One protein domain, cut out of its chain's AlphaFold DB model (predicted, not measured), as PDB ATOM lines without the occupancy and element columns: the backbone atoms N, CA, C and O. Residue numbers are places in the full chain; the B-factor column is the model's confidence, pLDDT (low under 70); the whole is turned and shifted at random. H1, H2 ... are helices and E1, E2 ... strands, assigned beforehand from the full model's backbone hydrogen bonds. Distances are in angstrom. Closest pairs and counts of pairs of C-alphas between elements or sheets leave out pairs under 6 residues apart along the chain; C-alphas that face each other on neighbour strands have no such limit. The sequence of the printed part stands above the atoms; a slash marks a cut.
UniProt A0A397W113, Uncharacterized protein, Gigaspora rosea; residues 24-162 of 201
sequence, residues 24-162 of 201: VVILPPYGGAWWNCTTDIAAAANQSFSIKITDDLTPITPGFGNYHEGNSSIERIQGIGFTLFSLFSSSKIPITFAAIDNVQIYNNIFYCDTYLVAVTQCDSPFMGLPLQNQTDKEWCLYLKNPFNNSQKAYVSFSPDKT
ATOM      1  N   VAL A  24     203.480 165.902 131.613       90.94
ATOM      2  CA  VAL A  24     203.224 166.347 132.979       90.94
ATOM      3  C   VAL A  24     204.350 167.276 133.392       90.94
ATOM      4  O   VAL A  24     205.519 166.903 133.329       90.94
ATOM      5  N   VAL A  25     203.993 168.475 133.828       92.94
ATOM      6  CA  VAL A  25     204.925 169.536 134.206       92.94
ATOM      7  C   VAL A  25     204.811 169.820 135.694       92.94
ATOM      8  O   VAL A  25     203.743 169.662 136.291       92.94
ATOM      9  N   ILE A  26     205.921 170.243 136.293       93.62
ATOM     10  CA  ILE A  26     205.926 170.776 137.651       93.62
ATOM     11  C   ILE A  26     205.595 172.263 137.614       93.62
ATOM     12  O   ILE A  26     206.098 173.003 136.770       93.62
ATOM     13  N   LEU A  27     204.760 172.691 138.551       92.19
ATOM     14  CA  LEU A  27     204.476 174.087 138.811       92.19
ATOM     15  C   LEU A  27     205.055 174.456 140.178       92.19
ATOM     16  O   LEU A  27     204.438 174.126 141.200       92.19
ATOM     17  N   PRO A  28     206.232 175.111 140.219       92.06
ATOM     18  CA  PRO A  28     206.849 175.501 141.478       92.06
ATOM     19  C   PRO A  28     205.933 176.440 142.280       92.06
ATOM     20  O   PRO A  28     205.111 177.142 141.689       92.06
ATOM     21  N   PRO A  29     206.036 176.447 143.618       91.00
ATOM     22  CA  PRO A  29     205.209 177.296 144.472       91.00
ATOM     23  C   PRO A  29     205.556 178.788 144.338       91.00
ATOM     24  O   PRO A  29     206.537 179.160 143.692       91.00
ATOM     25  N   TYR A  30     204.777 179.635 145.016       88.94
ATOM     26  CA  TYR A  30     205.021 181.074 145.207       88.94
ATOM     27  C   TYR A  30     205.164 181.861 143.905       88.94
ATOM     28  O   TYR A  30     205.957 182.805 143.805       88.94
ATOM     29  N   GLY A  31     204.421 181.452 142.888       85.38
ATOM     30  CA  GLY A  31     204.325 182.191 141.642       85.38
ATOM     31  C   GLY A  31     205.252 181.647 140.593       85.38
ATOM     32  O   GLY A  31     205.374 182.260 139.534       85.38
ATOM     33  N   GLY A  32     205.877 180.508 140.887       89.75
ATOM     34  CA  GLY A  32     206.616 179.745 139.917       89.75
ATOM     35  C   GLY A  32     205.724 179.406 138.737       89.75
ATOM     36  O   GLY A  32     204.502 179.239 138.854       89.75
ATOM     37  N   ALA A  33     206.343 179.334 137.572       90.44
ATOM     38  CA  ALA A  33     205.620 179.027 136.360       90.44
ATOM     39  C   ALA A  33     206.388 178.053 135.494       90.44
ATOM     40  O   ALA A  33     207.616 177.979 135.519       90.44
ATOM     41  N   TRP A  34     205.614 177.366 134.675       92.31
ATOM     42  CA  TRP A  34     206.086 176.642 133.521       92.31
ATOM     43  C   TRP A  34     205.790 177.448 132.256       92.31
ATOM     44  O   TRP A  34     204.790 178.167 132.204       92.31
ATOM     45  N   TRP A  35     206.625 177.321 131.229       88.06
ATOM     46  CA  TRP A  35     206.316 177.860 129.911       88.06
ATOM     47  C   TRP A  35     206.836 177.006 128.764       88.06
ATOM     48  O   TRP A  35     207.840 176.300 128.876       88.06
ATOM     49  N   ASN A  36     206.171 177.134 127.620       85.38
ATOM     50  CA  ASN A  36     206.631 176.582 126.354       85.38
ATOM     51  C   ASN A  36     206.529 177.638 125.258       85.38
ATOM     52  O   ASN A  36     205.481 178.263 125.099       85.38
ATOM     53  N   CYS A  37     207.623 177.830 124.525       81.19
ATOM     54  CA  CYS A  37     207.756 178.857 123.503       81.19
ATOM     55  C   CYS A  37     207.938 178.238 122.120       81.19
ATOM     56  O   CYS A  37     208.555 177.186 121.966       81.19
ATOM     57  N   THR A  38     207.424 178.919 121.103       78.00
ATOM     58  CA  THR A  38     207.639 178.573 119.703       78.00
ATOM     59  C   THR A  38     207.779 179.825 118.853       78.00
ATOM     60  O   THR A  38     207.137 180.851 119.082       78.00
ATOM     61  N   THR A  39     208.626 179.718 117.835       75.31
ATOM     62  CA  THR A  39     208.751 180.706 116.759       75.31
ATOM     63  C   THR A  39     207.935 180.312 115.524       75.31
ATOM     64  O   THR A  39     207.774 181.118 114.611       75.31
ATOM     65  N   ASP A  40     207.361 179.102 115.497       75.69
ATOM     66  CA  ASP A  40     206.416 178.671 114.466       75.69
ATOM     67  C   ASP A  40     204.991 179.110 114.840       75.69
ATOM     68  O   ASP A  40     204.169 178.360 115.370       75.69
ATOM     69  N   ILE A  41     204.726 180.388 114.588       73.94
ATOM     70  CA  ILE A  41     203.451 181.068 114.856       73.94
ATOM     71  C   ILE A  41     202.310 180.448 114.041       73.94
ATOM     72  O   ILE A  41     201.181 180.373 114.524       73.94
ATOM     73  N   ALA A  42     202.597 179.950 112.833       70.25
ATOM     74  CA  ALA A  42     201.611 179.274 111.997       70.25
ATOM     75  C   ALA A  42     201.216 177.901 112.567       70.25
ATOM     76  O   ALA A  42     200.043 177.532 112.476       70.25
ATOM     77  N   ALA A  43     202.156 177.175 113.188       71.94
ATOM     78  CA  ALA A  43     201.850 175.968 113.959       71.94
ATOM     79  C   ALA A  43     200.944 176.288 115.139       71.94
ATOM     80  O   ALA A  43     199.867 175.711 115.267       71.94
ATOM     81  N   ALA A  44     201.375 177.234 115.976       73.00
ATOM     82  CA  ALA A  44     200.684 177.577 117.211       73.00
ATOM     83  C   ALA A  44     199.253 178.069 116.949       73.00
ATOM     84  O   ALA A  44     198.330 177.612 117.613       73.00
ATOM     85  N   ALA A  45     199.045 178.891 115.909       71.69
ATOM     86  CA  ALA A  45     197.732 179.430 115.538       71.69
ATOM     87  C   ALA A  45     196.669 178.353 115.253       71.69
ATOM     88  O   ALA A  45     195.471 178.620 115.375       71.69
ATOM     89  N   ASN A  46     197.108 177.149 114.872       71.44
ATOM     90  CA  ASN A  46     196.258 176.003 114.557       71.44
ATOM     91  C   ASN A  46     196.299 174.915 115.645       71.44
ATOM     92  O   ASN A  46     195.820 173.803 115.416       71.44
ATOM     93  N   GLN A  47     196.881 175.194 116.811       74.75
ATOM     94  CA  GLN A  47     196.895 174.275 117.944       74.75
ATOM     95  C   GLN A  47     195.770 174.613 118.924       74.75
ATOM     96  O   GLN A  47     195.510 175.770 119.241       74.75
ATOM     97  N   SER A  48     195.111 173.572 119.418       79.69
ATOM     98  CA  SER A  48     194.345 173.615 120.660       79.69
ATOM     99  C   SER A  48     195.230 173.140 121.807       79.69
ATOM    100  O   SER A  48     196.237 172.454 121.593       79.69
ATOM    101  N   PHE A  49     194.851 173.483 123.034       85.44
ATOM    102  CA  PHE A  49     195.505 172.954 124.221       85.44
ATOM    103  C   PHE A  49     194.484 172.483 125.251       85.44
ATOM    104  O   PHE A  49     193.382 173.024 125.350       85.44
ATOM    105  N   SER A  50     194.893 171.495 126.040       88.69
ATOM    106  CA  SER A  50     194.174 171.026 127.221       88.69
ATOM    107  C   SER A  50     195.152 170.905 128.379       88.69
ATOM    108  O   SER A  50     196.186 170.234 128.266       88.69
ATOM    109  N   ILE A  51     194.840 171.598 129.472       91.69
ATOM    110  CA  ILE A  51     195.663 171.671 130.675       91.69
ATOM    111  C   ILE A  51     194.824 171.307 131.887       91.69
ATOM    112  O   ILE A  51     193.727 171.833 132.068       91.69
ATOM    113  N   LYS A  52     195.352 170.449 132.759       94.50
ATOM    114  CA  LYS A  52     194.662 170.018 133.975       94.50
ATOM    115  C   LYS A  52     195.642 169.721 135.104       94.50
ATOM    116  O   LYS A  52     196.650 169.061 134.876       94.50
ATOM    117  N   ILE A  53     195.324 170.147 136.327       94.31
ATOM    118  CA  ILE A  53     196.036 169.703 137.531       94.31
ATOM    119  C   ILE A  53     195.906 168.183 137.664       94.31
ATOM    120  O   ILE A  53     194.815 167.622 137.541       94.31
ATOM    121  N   THR A  54     197.029 167.519 137.907       94.00
ATOM    122  CA  THR A  54     197.100 166.068 138.094       94.00
ATOM    123  C   THR A  54     197.533 165.725 139.514       94.00
ATOM    124  O   THR A  54     197.969 166.591 140.267       94.00
ATOM    125  N   ASP A  55     197.405 164.450 139.868       87.94
ATOM    126  CA  ASP A  55     197.866 163.913 141.144       87.94
ATOM    127  C   ASP A  55     199.390 164.078 141.297       87.94
ATOM    128  O   ASP A  55     200.149 163.880 140.338       87.94
ATOM    129  N   ASP A  56     199.842 164.384 142.511       84.38
ATOM    130  CA  ASP A  56     201.250 164.537 142.874       84.38
ATOM    131  C   ASP A  56     202.085 163.274 142.619       84.38
ATOM    132  O   ASP A  56     203.296 163.369 142.418       84.38
ATOM    133  N   LEU A  57     201.472 162.090 142.552       87.62
ATOM    134  CA  LEU A  57     202.157 160.841 142.205       87.62
ATOM    135  C   LEU A  57     202.460 160.706 140.706       87.62
ATOM    136  O   LEU A  57     203.272 159.868 140.316       87.62
ATOM    137  N   THR A  58     201.855 161.539 139.854       88.56
ATOM    138  CA  THR A  58     202.054 161.461 138.402       88.56
ATOM    139  C   THR A  58     203.508 161.812 138.046       88.56
ATOM    140  O   THR A  58     203.982 162.887 138.433       88.56
ATOM    141  N   PRO A  59     204.259 160.958 137.325       87.06
ATOM    142  CA  PRO A  59     205.637 161.263 136.941       87.06
ATOM    143  C   PRO A  59     205.724 162.501 136.042       87.06
ATOM    144  O   PRO A  59     204.900 162.670 135.148       87.06
ATOM    145  N   ILE A  60     206.732 163.350 136.266       86.00
ATOM    146  CA  ILE A  60     207.014 164.519 135.418       86.00
ATOM    147  C   ILE A  60     207.617 164.035 134.097       86.00
ATOM    148  O   ILE A  60     208.480 163.158 134.100       86.00
ATOM    149  N   THR A  61     207.193 164.621 132.980       85.50
ATOM    150  CA  THR A  61     207.771 164.367 131.658       85.50
ATOM    151  C   THR A  61     209.100 165.119 131.526       85.50
ATOM    152  O   THR A  61     209.095 166.353 131.518       85.50
ATOM    153  N   PRO A  62     210.249 164.426 131.422       78.19
ATOM    154  CA  PRO A  62     211.546 165.091 131.332       78.19
ATOM    155  C   PRO A  62     211.662 165.938 130.059       78.19
ATOM    156  O   PRO A  62     211.276 165.496 128.980       78.19
ATOM    157  N   GLY A  63     212.218 167.146 130.184       76.06
ATOM    158  CA  GLY A  63     212.510 168.024 129.043       76.06
ATOM    159  C   GLY A  63     211.292 168.683 128.383       76.06
ATOM    160  O   GLY A  63     211.435 169.262 127.306       76.06
ATOM    161  N   PHE A  64     210.100 168.609 128.985       79.81
ATOM    162  CA  PHE A  64     208.901 169.230 128.424       79.81
ATOM    163  C   PHE A  64     208.701 170.665 128.932       79.81
ATOM    164  O   PHE A  64     208.217 170.889 130.043       79.81
ATOM    165  N   GLY A  65     209.053 171.637 128.085       82.12
ATOM    166  CA  GLY A  65     209.022 173.071 128.395       82.12
ATOM    167  C   GLY A  65     210.083 173.490 129.421       82.12
ATOM    168  O   GLY A  65     211.017 172.746 129.709       82.12
ATOM    169  N   ASN A  66     209.943 174.700 129.953       85.38
ATOM    170  CA  ASN A  66     210.859 175.303 130.921       85.38
ATOM    171  C   ASN A  66     210.105 175.709 132.187       85.38
ATOM    172  O   ASN A  66     208.888 175.872 132.156       85.38
ATOM    173  N   TYR A  67     210.822 175.899 133.292       85.31
ATOM    174  CA  TYR A  67     210.241 176.332 134.558       85.31
ATOM    175  C   TYR A  67     211.099 177.400 135.236       85.31
ATOM    176  O   TYR A  67     212.296 177.516 134.980       85.31
ATOM    177  N   HIS A  68     210.469 178.184 136.106       85.75
ATOM    178  CA  HIS A  68     211.133 179.152 136.966       85.75
ATOM    179  C   HIS A  68     210.530 179.072 138.357       85.75
ATOM    180  O   HIS A  68     209.329 178.838 138.525       85.75
ATOM    181  N   GLU A  69     211.381 179.272 139.351       88.06
ATOM    182  CA  GLU A  69     210.975 179.291 140.748       88.06
ATOM    183  C   GLU A  69     210.238 180.585 141.091       88.06
ATOM    184  O   GLU A  69     210.545 181.661 140.573       88.06
ATOM    185  N   GLY A  70     209.252 180.470 141.975       84.12
ATOM    186  CA  GLY A  70     208.511 181.606 142.493       84.12
ATOM    187  C   GLY A  70     209.188 182.254 143.699       84.12
ATOM    188  O   GLY A  70     209.909 181.609 144.455       84.12
ATOM    189  N   ASN A  71     208.917 183.542 143.898       80.88
ATOM    190  CA  ASN A  71     209.375 184.324 145.054       80.88
ATOM    191  C   ASN A  71     208.304 185.341 145.504       80.88
ATOM    192  O   ASN A  71     208.598 186.436 145.978       80.88
ATOM    193  N   SER A  72     207.026 185.046 145.265       71.06
ATOM    194  CA  SER A  72     205.945 185.991 145.540       71.06
ATOM    195  C   SER A  72     205.324 185.766 146.916       71.06
ATOM    196  O   SER A  72     204.810 184.690 147.215       71.06
ATOM    197  N   SER A  73     205.299 186.820 147.736       60.75
ATOM    198  CA  SER A  73     204.639 186.841 149.050       60.75
ATOM    199  C   SER A  73     203.161 187.262 149.004       60.75
ATOM    200  O   SER A  73     202.503 187.271 150.040       60.75
ATOM    201  N   ILE A  74     202.642 187.660 147.835       63.31
ATOM    202  CA  ILE A  74     201.275 188.210 147.647       63.31
ATOM    203  C   ILE A  74     200.282 187.103 147.236       63.31
ATOM    204  O   ILE A  74     199.103 187.333 146.980       63.31
ATOM    205  N   GLU A  75     200.762 185.872 147.142       68.50
ATOM    206  CA  GLU A  75     200.044 184.770 146.526       68.50
ATOM    207  C   GLU A  75     199.197 183.956 147.506       68.50
ATOM    208  O   GLU A  75     199.357 184.023 148.727       68.50
ATOM    209  N   ARG A  76     198.218 183.221 146.969       69.94
ATOM    210  CA  ARG A  76     197.224 182.507 147.771       69.94
ATOM    211  C   ARG A  76     197.904 181.336 148.467       69.94
ATOM    212  O   ARG A  76     198.191 180.317 147.868       69.94
ATOM    213  N   ILE A  77     198.099 181.426 149.769       74.00
ATOM    214  CA  ILE A  77     198.794 180.395 150.559       74.00
ATOM    215  C   ILE A  77     198.018 179.073 150.754       74.00
ATOM    216  O   ILE A  77     198.454 178.226 151.526       74.00
ATOM    217  N   GLN A  78     196.849 178.892 150.137       79.25
ATOM    218  CA  GLN A  78     196.051 177.669 150.264       79.25
ATOM    219  C   GLN A  78     195.258 177.406 148.984       79.25
ATOM    220  O   GLN A  78     194.600 178.314 148.474       79.25
ATOM    221  N   GLY A  79     195.272 176.156 148.517       87.25
ATOM    222  CA  GLY A  79     194.463 175.686 147.395       87.25
ATOM    223  C   GLY A  79     195.276 174.963 146.325       87.25
ATOM    224  O   GLY A  79     196.428 174.598 146.536       87.25
ATOM    225  N   ILE A  80     194.627 174.734 145.187       90.19
ATOM    226  CA  ILE A  80     195.229 174.188 143.971       90.19
ATOM    227  C   ILE A  80     194.682 174.936 142.759       90.19
ATOM    228  O   ILE A  80     193.591 175.510 142.801       90.19
ATOM    229  N   GLY A  81     195.432 174.895 141.668       90.12
ATOM    230  CA  GLY A  81     195.102 175.531 140.405       90.12
ATOM    231  C   GLY A  81     196.256 176.350 139.846       90.12
ATOM    232  O   GLY A  81     197.339 176.440 140.426       90.12
ATOM    233  N   PHE A  82     195.993 176.967 138.703       89.31
ATOM    234  CA  PHE A  82     196.951 177.748 137.943       89.31
ATOM    235  C   PHE A  82     196.281 178.939 137.254       89.31
ATOM    236  O   PHE A  82     195.063 178.977 137.075       89.31
ATOM    237  N   THR A  83     197.098 179.891 136.818       88.69
ATOM    238  CA  THR A  83     196.724 180.941 135.867       88.69
ATOM    239  C   THR A  83     197.397 180.649 134.535       88.69
ATOM    240  O   THR A  83     198.600 180.389 134.496       88.69
ATOM    241  N   LEU A  84     196.629 180.706 133.446       87.50
ATOM    242  CA  LEU A  84     197.126 180.450 132.099       87.50
ATOM    243  C   LEU A  84     197.096 181.729 131.269       87.50
ATOM    244  O   LEU A  84     196.069 182.403 131.170       87.50
ATOM    245  N   PHE A  85     198.224 182.057 130.656       84.00
ATOM    246  CA  PHE A  85     198.329 183.182 129.741       84.00
ATOM    247  C   PHE A  85     199.377 182.914 128.673       84.00
ATOM    248  O   PHE A  85     200.235 182.057 128.838       84.00
ATOM    249  N   SER A  86     199.328 183.650 127.573       82.25
ATOM    250  CA  SER A  86     200.402 183.661 126.589       82.25
ATOM    251  C   SER A  86     200.940 185.057 126.387       82.25
ATOM    252  O   SER A  86     200.181 186.021 126.482       82.25
ATOM    253  N   LEU A  87     202.205 185.146 126.005       78.38
ATOM    254  CA  LEU A  87     202.856 186.397 125.647       78.38
ATOM    255  C   LEU A  87     203.579 186.277 124.312       78.38
ATOM    256  O   LEU A  87     203.979 185.190 123.893       78.38
ATOM    257  N   PHE A  88     203.757 187.426 123.669       74.06
ATOM    258  CA  PHE A  88     204.676 187.583 122.553       74.06
ATOM    259  C   PHE A  88     205.936 188.279 123.042       74.06
ATOM    260  O   PHE A  88     205.846 189.359 123.628       74.06
ATOM    261  N   SER A  89     207.096 187.703 122.748       64.56
ATOM    262  CA  SER A  89     208.376 188.380 122.925       64.56
ATOM    263  C   SER A  89     208.838 188.952 121.588       64.56
ATOM    264  O   SER A  89     208.887 188.256 120.570       64.56
ATOM    265  N   SER A  90     209.156 190.248 121.576       53.00
ATOM    266  CA  SER A  90     209.652 190.963 120.395       53.00
ATOM    267  C   SER A  90     211.143 190.741 120.124       53.00
ATOM    268  O   SER A  90     211.655 191.269 119.140       53.00
ATOM    269  N   SER A  91     211.856 189.973 120.951       49.00
ATOM    270  CA  SER A  91     213.294 189.765 120.790       49.00
ATOM    271  C   SER A  91     213.642 188.290 120.626       49.00
ATOM    272  O   SER A  91     213.483 187.512 121.561       49.00
ATOM    273  N   LYS A  92     214.246 187.941 119.480       45.09
ATOM    274  CA  LYS A  92     215.044 186.717 119.262       45.09
ATOM    275  C   LYS A  92     216.345 186.722 120.094       45.09
ATOM    276  O   LYS A  92     217.413 186.409 119.576       45.09
ATOM    277  N   ILE A  93     216.293 187.171 121.347       39.34
ATOM    278  CA  ILE A  93     217.462 187.328 122.214       39.34
ATOM    279  C   ILE A  93     217.197 186.528 123.492       39.34
ATOM    280  O   ILE A  93     216.120 186.689 124.070       39.34
ATOM    281  N   PRO A  94     218.140 185.672 123.932       35.88
ATOM    282  CA  PRO A  94     217.984 184.882 125.144       35.88
ATOM    283  C   PRO A  94     217.701 185.812 126.316       35.88
ATOM    284  O   PRO A  94     218.395 186.819 126.491       35.88
ATOM    285  N   ILE A  95     216.690 185.470 127.106       41.69
ATOM    286  CA  ILE A  95     216.277 186.213 128.293       41.69
ATOM    287  C   ILE A  95     217.424 186.140 129.310       41.69
ATOM    288  O   ILE A  95     217.516 185.225 130.121       41.69
ATOM    289  N   THR A  96     218.357 187.081 129.225       34.34
ATOM    290  CA  THR A  96     219.349 187.339 130.262       34.34
ATOM    291  C   THR A  96     218.777 188.467 131.102       34.34
ATOM    292  O   THR A  96     218.597 189.588 130.631       34.34
ATOM    293  N   PHE A  97     218.405 188.142 132.341       39.16
ATOM    294  CA  PHE A  97     217.868 189.074 133.333       39.16
ATOM    295  C   PHE A  97     218.954 190.066 133.790       39.16
ATOM    296  O   PHE A  97     219.415 190.010 134.924       39.16
ATOM    297  N   ALA A  98     219.422 190.938 132.896       35.31
ATOM    298  CA  ALA A  98     220.403 191.975 133.203       35.31
ATOM    299  C   ALA A  98     220.437 193.072 132.122       35.31
ATOM    300  O   ALA A  98     221.449 193.241 131.454       35.31
ATOM    301  N   ALA A  99     219.354 193.828 131.930       33.31
ATOM    302  CA  ALA A  99     219.433 195.169 131.337       33.31
ATOM    303  C   ALA A  99     218.118 195.927 131.547       33.31
ATOM    304  O   ALA A  99     217.088 195.626 130.943       33.31
ATOM    305  N   ILE A 100     218.177 196.929 132.413       38.69
ATOM    306  CA  ILE A 100     217.150 197.950 132.594       38.69
ATOM    307  C   ILE A 100     217.315 198.908 131.406       38.69
ATOM    308  O   ILE A 100     218.161 199.783 131.494       38.69
ATOM    309  N   ASP A 101     216.658 198.628 130.271       32.56
ATOM    310  CA  ASP A 101     216.297 199.599 129.201       32.56
ATOM    311  C   ASP A 101     215.618 198.945 127.971       32.56
ATOM    312  O   ASP A 101     215.731 199.412 126.842       32.56
ATOM    313  N   ASN A 102     214.847 197.869 128.161       36.59
ATOM    314  CA  ASN A 102     213.993 197.315 127.106       36.59
ATOM    315  C   ASN A 102     212.552 197.260 127.608       36.59
ATOM    316  O   ASN A 102     212.168 196.321 128.305       36.59
ATOM    317  N   VAL A 103     211.736 198.255 127.250       36.12
ATOM    318  CA  VAL A 103     210.278 198.188 127.437       36.12
ATOM    319  C   VAL A 103     209.743 197.107 126.493       36.12
ATOM    320  O   VAL A 103     209.355 197.374 125.357       36.12
ATOM    321  N   GLN A 104     209.779 195.854 126.940       48.16
ATOM    322  CA  GLN A 104     209.105 194.754 126.264       48.16
ATOM    323  C   GLN A 104     207.604 194.919 126.512       48.16
ATOM    324  O   GLN A 104     207.107 194.729 127.620       48.16
ATOM    325  N   ILE A 105     206.874 195.335 125.474       44.38
ATOM    326  CA  ILE A 105     205.411 195.373 125.508       44.38
ATOM    327  C   ILE A 105     204.923 193.929 125.388       44.38
ATOM    328  O   ILE A 105     204.816 193.384 124.287       44.38
ATOM    329  N   TYR A 106     204.646 193.305 126.529       55.62
ATOM    330  CA  TYR A 106     204.004 191.999 126.574       55.62
ATOM    331  C   TYR A 106     202.501 192.174 126.383       55.62
ATOM    332  O   TYR A 106     201.783 192.602 127.287       55.62
ATOM    333  N   ASN A 107     202.006 191.817 125.200       63.44
ATOM    334  CA  ASN A 107     200.573 191.616 125.020       63.44
ATOM    335  C   ASN A 107     200.213 190.247 125.597       63.44
ATOM    336  O   ASN A 107     200.323 189.231 124.908       63.44
ATOM    337  N   ASN A 108     199.826 190.241 126.872       71.19
ATOM    338  CA  ASN A 108     199.364 189.044 127.559       71.19
ATOM    339  C   ASN A 108     197.927 188.730 127.148       71.19
ATOM    340  O   ASN A 108     197.039 189.572 127.277       71.19
ATOM    341  N   ILE A 109     197.696 187.502 126.698       78.12
ATOM    342  CA  ILE A 109     196.354 186.964 126.484       78.12
ATOM    343  C   ILE A 109     196.113 185.935 127.580       78.12
ATOM    344  O   ILE A 109     196.862 184.970 127.677       78.12
ATOM    345  N   PHE A 110     195.107 186.160 128.420       78.81
ATOM    346  CA  PHE A 110     194.739 185.252 129.507       78.81
ATOM    347  C   PHE A 110     193.670 184.261 129.042       78.81
ATOM    348  O   PHE A 110     192.778 184.627 128.278       78.81
ATOM    349  N   TYR A 111     193.748 183.025 129.531       80.62
ATOM    350  CA  TYR A 111     192.848 181.929 129.162       80.62
ATOM    351  C   TYR A 111     192.127 181.357 130.372       80.62
ATOM    352  O   TYR A 111     192.658 181.382 131.480       80.62
ATOM    353  N   CYS A 112     190.922 180.826 130.132       78.12
ATOM    354  CA  CYS A 112     190.045 180.215 131.145       78.12
ATOM    355  C   CYS A 112     189.769 181.094 132.380       78.12
ATOM    356  O   CYS A 112     189.374 180.606 133.431       78.12
ATOM    357  N   ASP A 113     189.893 182.397 132.134       62.03
ATOM    358  CA  ASP A 113     189.408 183.572 132.844       62.03
ATOM    359  C   ASP A 113     190.160 184.087 134.094       62.03
ATOM    360  O   ASP A 113     190.172 183.509 135.174       62.03
ATOM    361  N   THR A 114     190.691 185.301 133.900       52.53
ATOM    362  CA  THR A 114     191.312 186.304 134.790       52.53
ATOM    363  C   THR A 114     192.495 185.927 135.697       52.53
ATOM    364  O   THR A 114     192.490 184.963 136.450       52.53
ATOM    365  N   TYR A 115     193.474 186.843 135.750       53.81
ATOM    366  CA  TYR A 115     194.594 186.910 136.711       53.81
ATOM    367  C   TYR A 115     194.197 186.686 138.190       53.81
ATOM    368  O   TYR A 115     195.049 186.414 139.031       53.81
ATOM    369  N   LEU A 116     192.907 186.817 138.517       55.94
ATOM    370  CA  LEU A 116     192.370 186.779 139.873       55.94
ATOM    371  C   LEU A 116     191.820 185.412 140.297       55.94
ATOM    372  O   LEU A 116     191.666 185.201 141.503       55.94
ATOM    373  N   VAL A 117     191.534 184.490 139.370       69.62
ATOM    374  CA  VAL A 117     190.926 183.189 139.688       69.62
ATOM    375  C   VAL A 117     191.793 182.065 139.132       69.62
ATOM    376  O   VAL A 117     191.975 181.926 137.930       69.62
ATOM    377  N   ALA A 118     192.358 181.260 140.031       80.56
ATOM    378  CA  ALA A 118     193.074 180.059 139.633       80.56
ATOM    379  C   ALA A 118     192.075 178.980 139.201       80.56
ATOM    380  O   ALA A 118     191.064 178.765 139.874       80.56
ATOM    381  N   VAL A 119     192.388 178.278 138.115       87.94
ATOM    382  CA  VAL A 119     191.591 177.160 137.602       87.94
ATOM    383  C   VAL A 119     192.360 175.853 137.732       87.94
ATOM    384  O   VAL A 119     193.587 175.835 137.729       87.94
ATOM    385  N   THR A 120     191.648 174.738 137.855       91.19
ATOM    386  CA  THR A 120     192.255 173.398 137.905       91.19
ATOM    387  C   THR A 120     192.250 172.697 136.550       91.19
ATOM    388  O   THR A 120     192.956 171.705 136.378       91.19
ATOM    389  N   GLN A 121     191.486 173.213 135.585       91.44
ATOM    390  CA  GLN A 121     191.428 172.738 134.209       91.44
ATOM    391  C   GLN A 121     191.184 173.918 133.265       91.44
ATOM    392  O   GLN A 121     190.414 174.821 133.588       91.44
ATOM    393  N   CYS A 122     191.842 173.903 132.112       88.31
ATOM    394  CA  CYS A 122     191.675 174.891 131.065       88.31
ATOM    395  C   CYS A 122     191.858 174.248 129.693       88.31
ATOM    396  O   CYS A 122     192.933 173.737 129.375       88.31
ATOM    397  N   ASP A 123     190.808 174.326 128.887       85.25
ATOM    398  CA  ASP A 123     190.784 173.829 127.522       85.25
ATOM    399  C   ASP A 123     190.516 175.011 126.590       85.25
ATOM    400  O   ASP A 123     189.578 175.780 126.809       85.25
ATOM    401  N   SER A 124     191.335 175.162 125.552       78.69
ATOM    402  CA  SER A 124     191.074 176.125 124.481       78.69
ATOM    403  C   SER A 124     190.702 175.375 123.208       78.69
ATOM    404  O   SER A 124     191.452 174.477 122.809       78.69
ATOM    405  N   PRO A 125     189.588 175.733 122.543       69.44
ATOM    406  CA  PRO A 125     189.240 175.155 121.253       69.44
ATOM    407  C   PRO A 125     190.290 175.501 120.188       69.44
ATOM    408  O   PRO A 125     191.161 176.352 120.393       69.44
ATOM    409  N   PHE A 126     190.192 174.829 119.037       58.62
ATOM    410  CA  PHE A 126     190.947 175.201 117.845       58.62
ATOM    411  C   PHE A 126     190.642 176.650 117.460       58.62
ATOM    412  O   PHE A 126     189.488 177.074 117.507       58.62
ATOM    413  N   MET A 127     191.681 177.345 117.000       52.22
ATOM    414  CA  MET A 127     191.705 178.751 116.596       52.22
ATOM    415  C   MET A 127     191.864 179.758 117.732       52.22
ATOM    416  O   MET A 127     191.168 179.745 118.743       52.22
ATOM    417  N   GLY A 128     192.746 180.723 117.472       53.69
ATOM    418  CA  GLY A 128     192.741 182.010 118.151       53.69
ATOM    419  C   GLY A 128     194.114 182.554 118.488       53.69
ATOM    420  O   GLY A 128     194.196 183.744 118.767       53.69
ATOM    421  N   LEU A 129     195.178 181.739 118.523       59.53
ATOM    422  CA  LEU A 129     196.403 182.142 119.218       59.53
ATOM    423  C   LEU A 129     197.650 181.485 118.642       59.53
ATOM    424  O   LEU A 129     197.744 180.264 118.668       59.53
ATOM    425  N   PRO A 130     198.658 182.259 118.236       56.91
ATOM    426  CA  PRO A 130     198.672 183.708 118.026       56.91
ATOM    427  C   PRO A 130     197.911 184.188 116.770       56.91
ATOM    428  O   PRO A 130     197.741 183.444 115.807       56.91
ATOM    429  N   LEU A 131     197.508 185.470 116.737       55.97
ATOM    430  CA  LEU A 131     197.041 186.137 115.509       55.97
ATOM    431  C   LEU A 131     198.127 186.032 114.419       55.97
ATOM    432  O   LEU A 131     199.278 186.396 114.667       55.97
ATOM    433  N   GLN A 132     197.752 185.594 113.210       55.44
ATOM    434  CA  GLN A 132     198.676 185.272 112.104       55.44
ATOM    435  C   GLN A 132     199.645 186.406 111.719       55.44
ATOM    436  O   GLN A 132     200.698 186.137 111.155       55.44
ATOM    437  N   ASN A 133     199.352 187.662 112.064       56.91
ATOM    438  CA  ASN A 133     200.156 188.826 111.674       56.91
ATOM    439  C   ASN A 133     201.411 189.056 112.548       56.91
ATOM    440  O   ASN A 133     202.021 190.119 112.461       56.91
ATOM    441  N   GLN A 134     201.784 188.117 113.426       60.28
ATOM    442  CA  GLN A 134     202.929 188.247 114.345       60.28
ATOM    443  C   GLN A 134     204.023 187.192 114.110       60.28
ATOM    444  O   GLN A 134     204.630 186.712 115.061       60.28
ATOM    445  N   THR A 135     204.286 186.841 112.848       60.06
ATOM    446  CA  THR A 135     205.220 185.771 112.438       60.06
ATOM    447  C   THR A 135     206.676 185.962 112.871       60.06
ATOM    448  O   THR A 135     207.403 184.981 112.961       60.06
ATOM    449  N   ASP A 136     207.114 187.192 113.151       60.00
ATOM    450  CA  ASP A 136     208.505 187.488 113.536       60.00
ATOM    451  C   ASP A 136     208.770 187.426 115.048       60.00
ATOM    452  O   ASP A 136     209.884 187.709 115.498       60.00
ATOM    453  N   LYS A 137     207.755 187.084 115.846       70.69
ATOM    454  CA  LYS A 137     207.832 187.061 117.309       70.69
ATOM    455  C   LYS A 137     207.879 185.634 117.833       70.69
ATOM    456  O   LYS A 137     207.392 184.712 117.192       70.69
ATOM    457  N   GLU A 138     208.443 185.465 119.022       77.31
ATOM    458  CA  GLU A 138     208.291 184.223 119.773       77.31
ATOM    459  C   GLU A 138     206.979 184.286 120.557       77.31
ATOM    460  O   GLU A 138     206.710 185.274 121.246       77.31
ATOM    461  N   TRP A 139     206.154 183.250 120.432       79.88
ATOM    462  CA  TRP A 139     204.952 183.080 121.237       79.88
ATOM    463  C   TRP A 139     205.220 182.054 122.323       79.88
ATOM    464  O   TRP A 139     205.764 180.987 122.048       79.88
ATOM    465  N   CYS A 140     204.806 182.360 123.544       81.88
ATOM    466  CA  CYS A 140     205.008 181.490 124.689       81.88
ATOM    467  C   CYS A 140     203.711 181.319 125.469       81.88
ATOM    468  O   CYS A 140     203.067 182.312 125.809       81.88
ATOM    469  N   LEU A 141     203.371 180.078 125.811       86.06
ATOM    470  CA  LEU A 141     202.310 179.750 126.759       86.06
ATOM    471  C   LEU A 141     202.906 179.617 128.159       86.06
ATOM    472  O   LEU A 141     203.877 178.889 128.330       86.06
ATOM    473  N   TYR A 142     202.313 180.285 129.142       87.25
ATOM    474  CA  TYR A 142     202.739 180.319 130.536       87.25
ATOM    475  C   TYR A 142     201.656 179.773 131.457       87.25
ATOM    476  O   TYR A 142     200.503 180.205 131.419       87.25
ATOM    477  N   LEU A 143     202.067 178.871 132.340       90.31
ATOM    478  CA  LEU A 143     201.245 178.251 133.365       90.31
ATOM    479  C   LEU A 143     201.819 178.621 134.735       90.31
ATOM    480  O   LEU A 143     202.850 178.089 135.133       90.31
ATOM    481  N   LYS A 144     201.184 179.562 135.437       90.00
ATOM    482  CA  LYS A 144     201.661 180.099 136.720       90.00
ATOM    483  C   LYS A 144     200.911 179.472 137.891       90.00
ATOM    484  O   LYS A 144     199.686 179.396 137.850       90.00
ATOM    485  N   ASN A 145     201.622 179.085 138.945       90.56
ATOM    486  CA  ASN A 145     201.045 178.579 140.186       90.56
ATOM    487  C   ASN A 145     200.994 179.684 141.250       90.56
ATOM    488  O   ASN A 145     202.036 180.031 141.801       90.56
ATOM    489  N   PRO A 146     199.801 180.227 141.560       88.06
ATOM    490  CA  PRO A 146     199.643 181.282 142.550       88.06
ATOM    491  C   PRO A 146     199.574 180.752 143.995       88.06
ATOM    492  O   PRO A 146     199.036 181.451 144.855       88.06
ATOM    493  N   PHE A 147     200.001 179.511 144.254       89.88
ATOM    494  CA  PHE A 147     199.896 178.853 145.555       89.88
ATOM    495  C   PHE A 147     201.258 178.515 146.166       89.88
ATOM    496  O   PHE A 147     202.275 178.440 145.483       89.88
ATOM    497  N   ASN A 148     201.295 178.323 147.487       89.19
ATOM    498  CA  ASN A 148     202.527 178.055 148.243       89.19
ATOM    499  C   ASN A 148     202.991 176.589 148.208       89.19
ATOM    500  O   ASN A 148     204.068 176.273 148.712       89.19
ATOM    501  N   ASN A 149     202.192 175.696 147.633       90.00
ATOM    502  CA  ASN A 149     202.542 174.308 147.387       90.00
ATOM    503  C   ASN A 149     202.951 174.112 145.928       90.00
ATOM    504  O   ASN A 149     202.389 174.725 145.019       90.00
ATOM    505  N   SER A 150     203.924 173.232 145.700       91.88
ATOM    506  CA  SER A 150     204.200 172.741 144.352       91.88
ATOM    507  C   SER A 150     202.995 171.951 143.851       91.88
ATOM    508  O   SER A 150     202.346 171.254 144.628       91.88
ATOM    509  N   GLN A 151     202.723 172.038 142.555       93.94
ATOM    510  CA  GLN A 151     201.652 171.285 141.906       93.94
ATOM    511  C   GLN A 151     202.169 170.608 140.640       93.94
ATOM    512  O   GLN A 151     203.249 170.939 140.141       93.94
ATOM    513  N   LYS A 152     201.387 169.679 140.093       95.62
ATOM    514  CA  LYS A 152     201.636 169.090 138.777       95.62
ATOM    515  C   LYS A 152     200.470 169.362 137.849       95.62
ATOM    516  O   LYS A 152     199.312 169.287 138.255       95.62
ATOM    517  N   ALA A 153     200.777 169.629 136.588       94.25
ATOM    518  CA  ALA A 153     199.772 169.794 135.552       94.25
ATOM    519  C   ALA A 153     200.092 168.897 134.363       94.25
ATOM    520  O   ALA A 153     201.224 168.859 133.893       94.25
ATOM    521  N   TYR A 154     199.092 168.185 133.859       93.81
ATOM    522  CA  TYR A 154     199.149 167.630 132.520       93.81
ATOM    523  C   TYR A 154     198.862 168.751 131.526       93.81
ATOM    524  O   TYR A 154     197.872 169.466 131.670       93.81
ATOM    525  N   VAL A 155     199.725 168.899 130.532       90.69
ATOM    526  CA  VAL A 155     199.594 169.856 129.437       90.69
ATOM    527  C   VAL A 155     199.627 169.066 128.142       90.69
ATOM    528  O   VAL A 155     200.482 168.204 127.954       90.69
ATOM    529  N   SER A 156     198.705 169.358 127.236       88.25
ATOM    530  CA  SER A 156     198.672 168.752 125.911       88.25
ATOM    531  C   SER A 156     198.352 169.780 124.847       88.25
ATOM    532  O   SER A 156     197.499 170.641 125.046       88.25
ATOM    533  N   PHE A 157     199.035 169.658 123.716       83.62
ATOM    534  CA  PHE A 157     198.810 170.424 122.505       83.62
ATOM    535  C   PHE A 157     198.261 169.476 121.445       83.62
ATOM    536  O   PHE A 157     198.813 168.399 121.221       83.62
ATOM    537  N   SER A 158     197.162 169.857 120.805       78.94
ATOM    538  CA  SER A 158     196.539 169.072 119.740       78.94
ATOM    539  C   SER A 158     196.455 169.918 118.467       78.94
ATOM    540  O   SER A 158     195.880 171.006 118.509       78.94
ATOM    541  N   PRO A 159     197.020 169.472 117.331       70.44
ATOM    542  CA  PRO A 159     196.935 170.201 116.068       70.44
ATOM    543  C   PRO A 159     195.545 170.066 115.429       70.44
ATOM    544  O   PRO A 159     194.897 169.022 115.551       70.44
ATOM    545  N   ASP A 160     195.085 171.106 114.729       64.56
ATOM    546  CA  ASP A 160     193.852 171.050 113.938       64.56
ATOM    547  C   ASP A 160     194.058 170.154 112.711       64.56
ATOM    548  O   ASP A 160     194.751 170.520 111.762       64.56
ATOM    549  N   LYS A 161     193.435 168.970 112.715       55.81
ATOM    550  CA  LYS A 161     193.500 168.007 111.603       55.81
ATOM    551  C   LYS A 161     192.692 168.438 110.370       55.81
ATOM    552  O   LYS A 161     192.816 167.796 109.331       55.81
ATOM    553  N   THR A 162     191.856 169.473 110.476       50.44
ATOM    554  CA  THR A 162     191.002 169.973 109.382       50.44
ATOM    555  C   THR A 162     191.574 171.190 108.655       50.44
ATOM    556  O   THR A 162     191.089 171.552 107.583       50.44
TER     557      THR A 162
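What this domain is: This is residues 24 to 162 of the 201 residues of an uncharacterized protein of Gigaspora rosea (UniProt A0A397W113). Two strongly twisted sheets lie face to face as a sandwich, E4-E2-E8-E5-E6 on E1-E9-E3-E7, with the strands of one at 31 degrees to those of the other. The short helix H1 sits at one end of the sandwich, where it only grazes both sheets, and residues 94 to 101 of the long loop between E5 and E6 stick out from the body. The printed part has 139 residues, with one named helix and nine named strands in the order E1 E2 H1 E3 E4 E5 E6 E7 E8 E9; both sheets are antiparallel throughout. The class is mostly strand, though under half of the residues are in named elements. The whole is compact, with a radius of gyration of the C-alphas of 15.1 A, and spans 44 by 40 by 29 A.

Where its parts are: In the larger sheet, E4 is residues 66 to 68, E2 residues 33 to 38 (16.8 A), E8 residues 138 to 144 (18.7 A), E5 residues 83 to 89 (18.9 A) and E6 residues 109 to 111. In the other, E1 is residues 24 to 27, E9 residues 151 to 159 (26.3 A), E3 residues 47 to 54 (21.8 A) and E7 residues 121 to 124. H1 is residues 41 to 45. C-alpha 24 is at (203.224, 166.347, 132.979), C-alpha 138 at (208.291, 184.223, 119.773) and C-alpha 159 at (196.935, 170.201, 116.068).

How they stand to each other: In the larger sheet, E4 and E6 are the edge strands. N 36 of E2 and O 141 of E8 are 3.0 A apart, within hydrogen-bond range, as are N 142 of E8 and O 85 of E5, 2.7 A, N 35 of E2 and O 66 of E4, 2.8 A, and N 86 of E5 and O 109 of E6, 2.8 A. E5 and E6 form a hairpin. In the other sheet, the edge strands are E1 and E7; within hydrogen-bond range are N 25 of E1 and O 153 of E9, 2.8 A, N 50 of E3 and O 156 of E9, 2.9 A, and N 122 of E7 and O 51 of E3, 2.8 A. The facing parts of the sheets are 9.7 A centre to centre, their best planes 3 degrees apart. Between the sheets, the closest C-alphas of E1 and E2 are those of Leu 27 and Ala 33, 5.6 A, and those of E6 and E7 are Tyr 111 and Cys 122, 7.4 A. E2 and E9 are apart, as are E3 and E8. The C-alphas of Ile 41 and Trp 139 are the closest of H1 and E8, 6.9 A. Every O i to N i+4 pair of H1 is within hydrogen-bond range.

The domain as a whole: The C-alphas of Ser 73 and Thr 162 are the farthest apart, 45.2 A. The printed part has no cut. The links E3 to E4, E4 to E5, E5 to E6 and E7 to E8 are long. Mean pLDDT of the printed part is 74.6; residues 73 to 76, 89 to 107, 113 to 117, 125 to 136 and 160 to 162 are under 70.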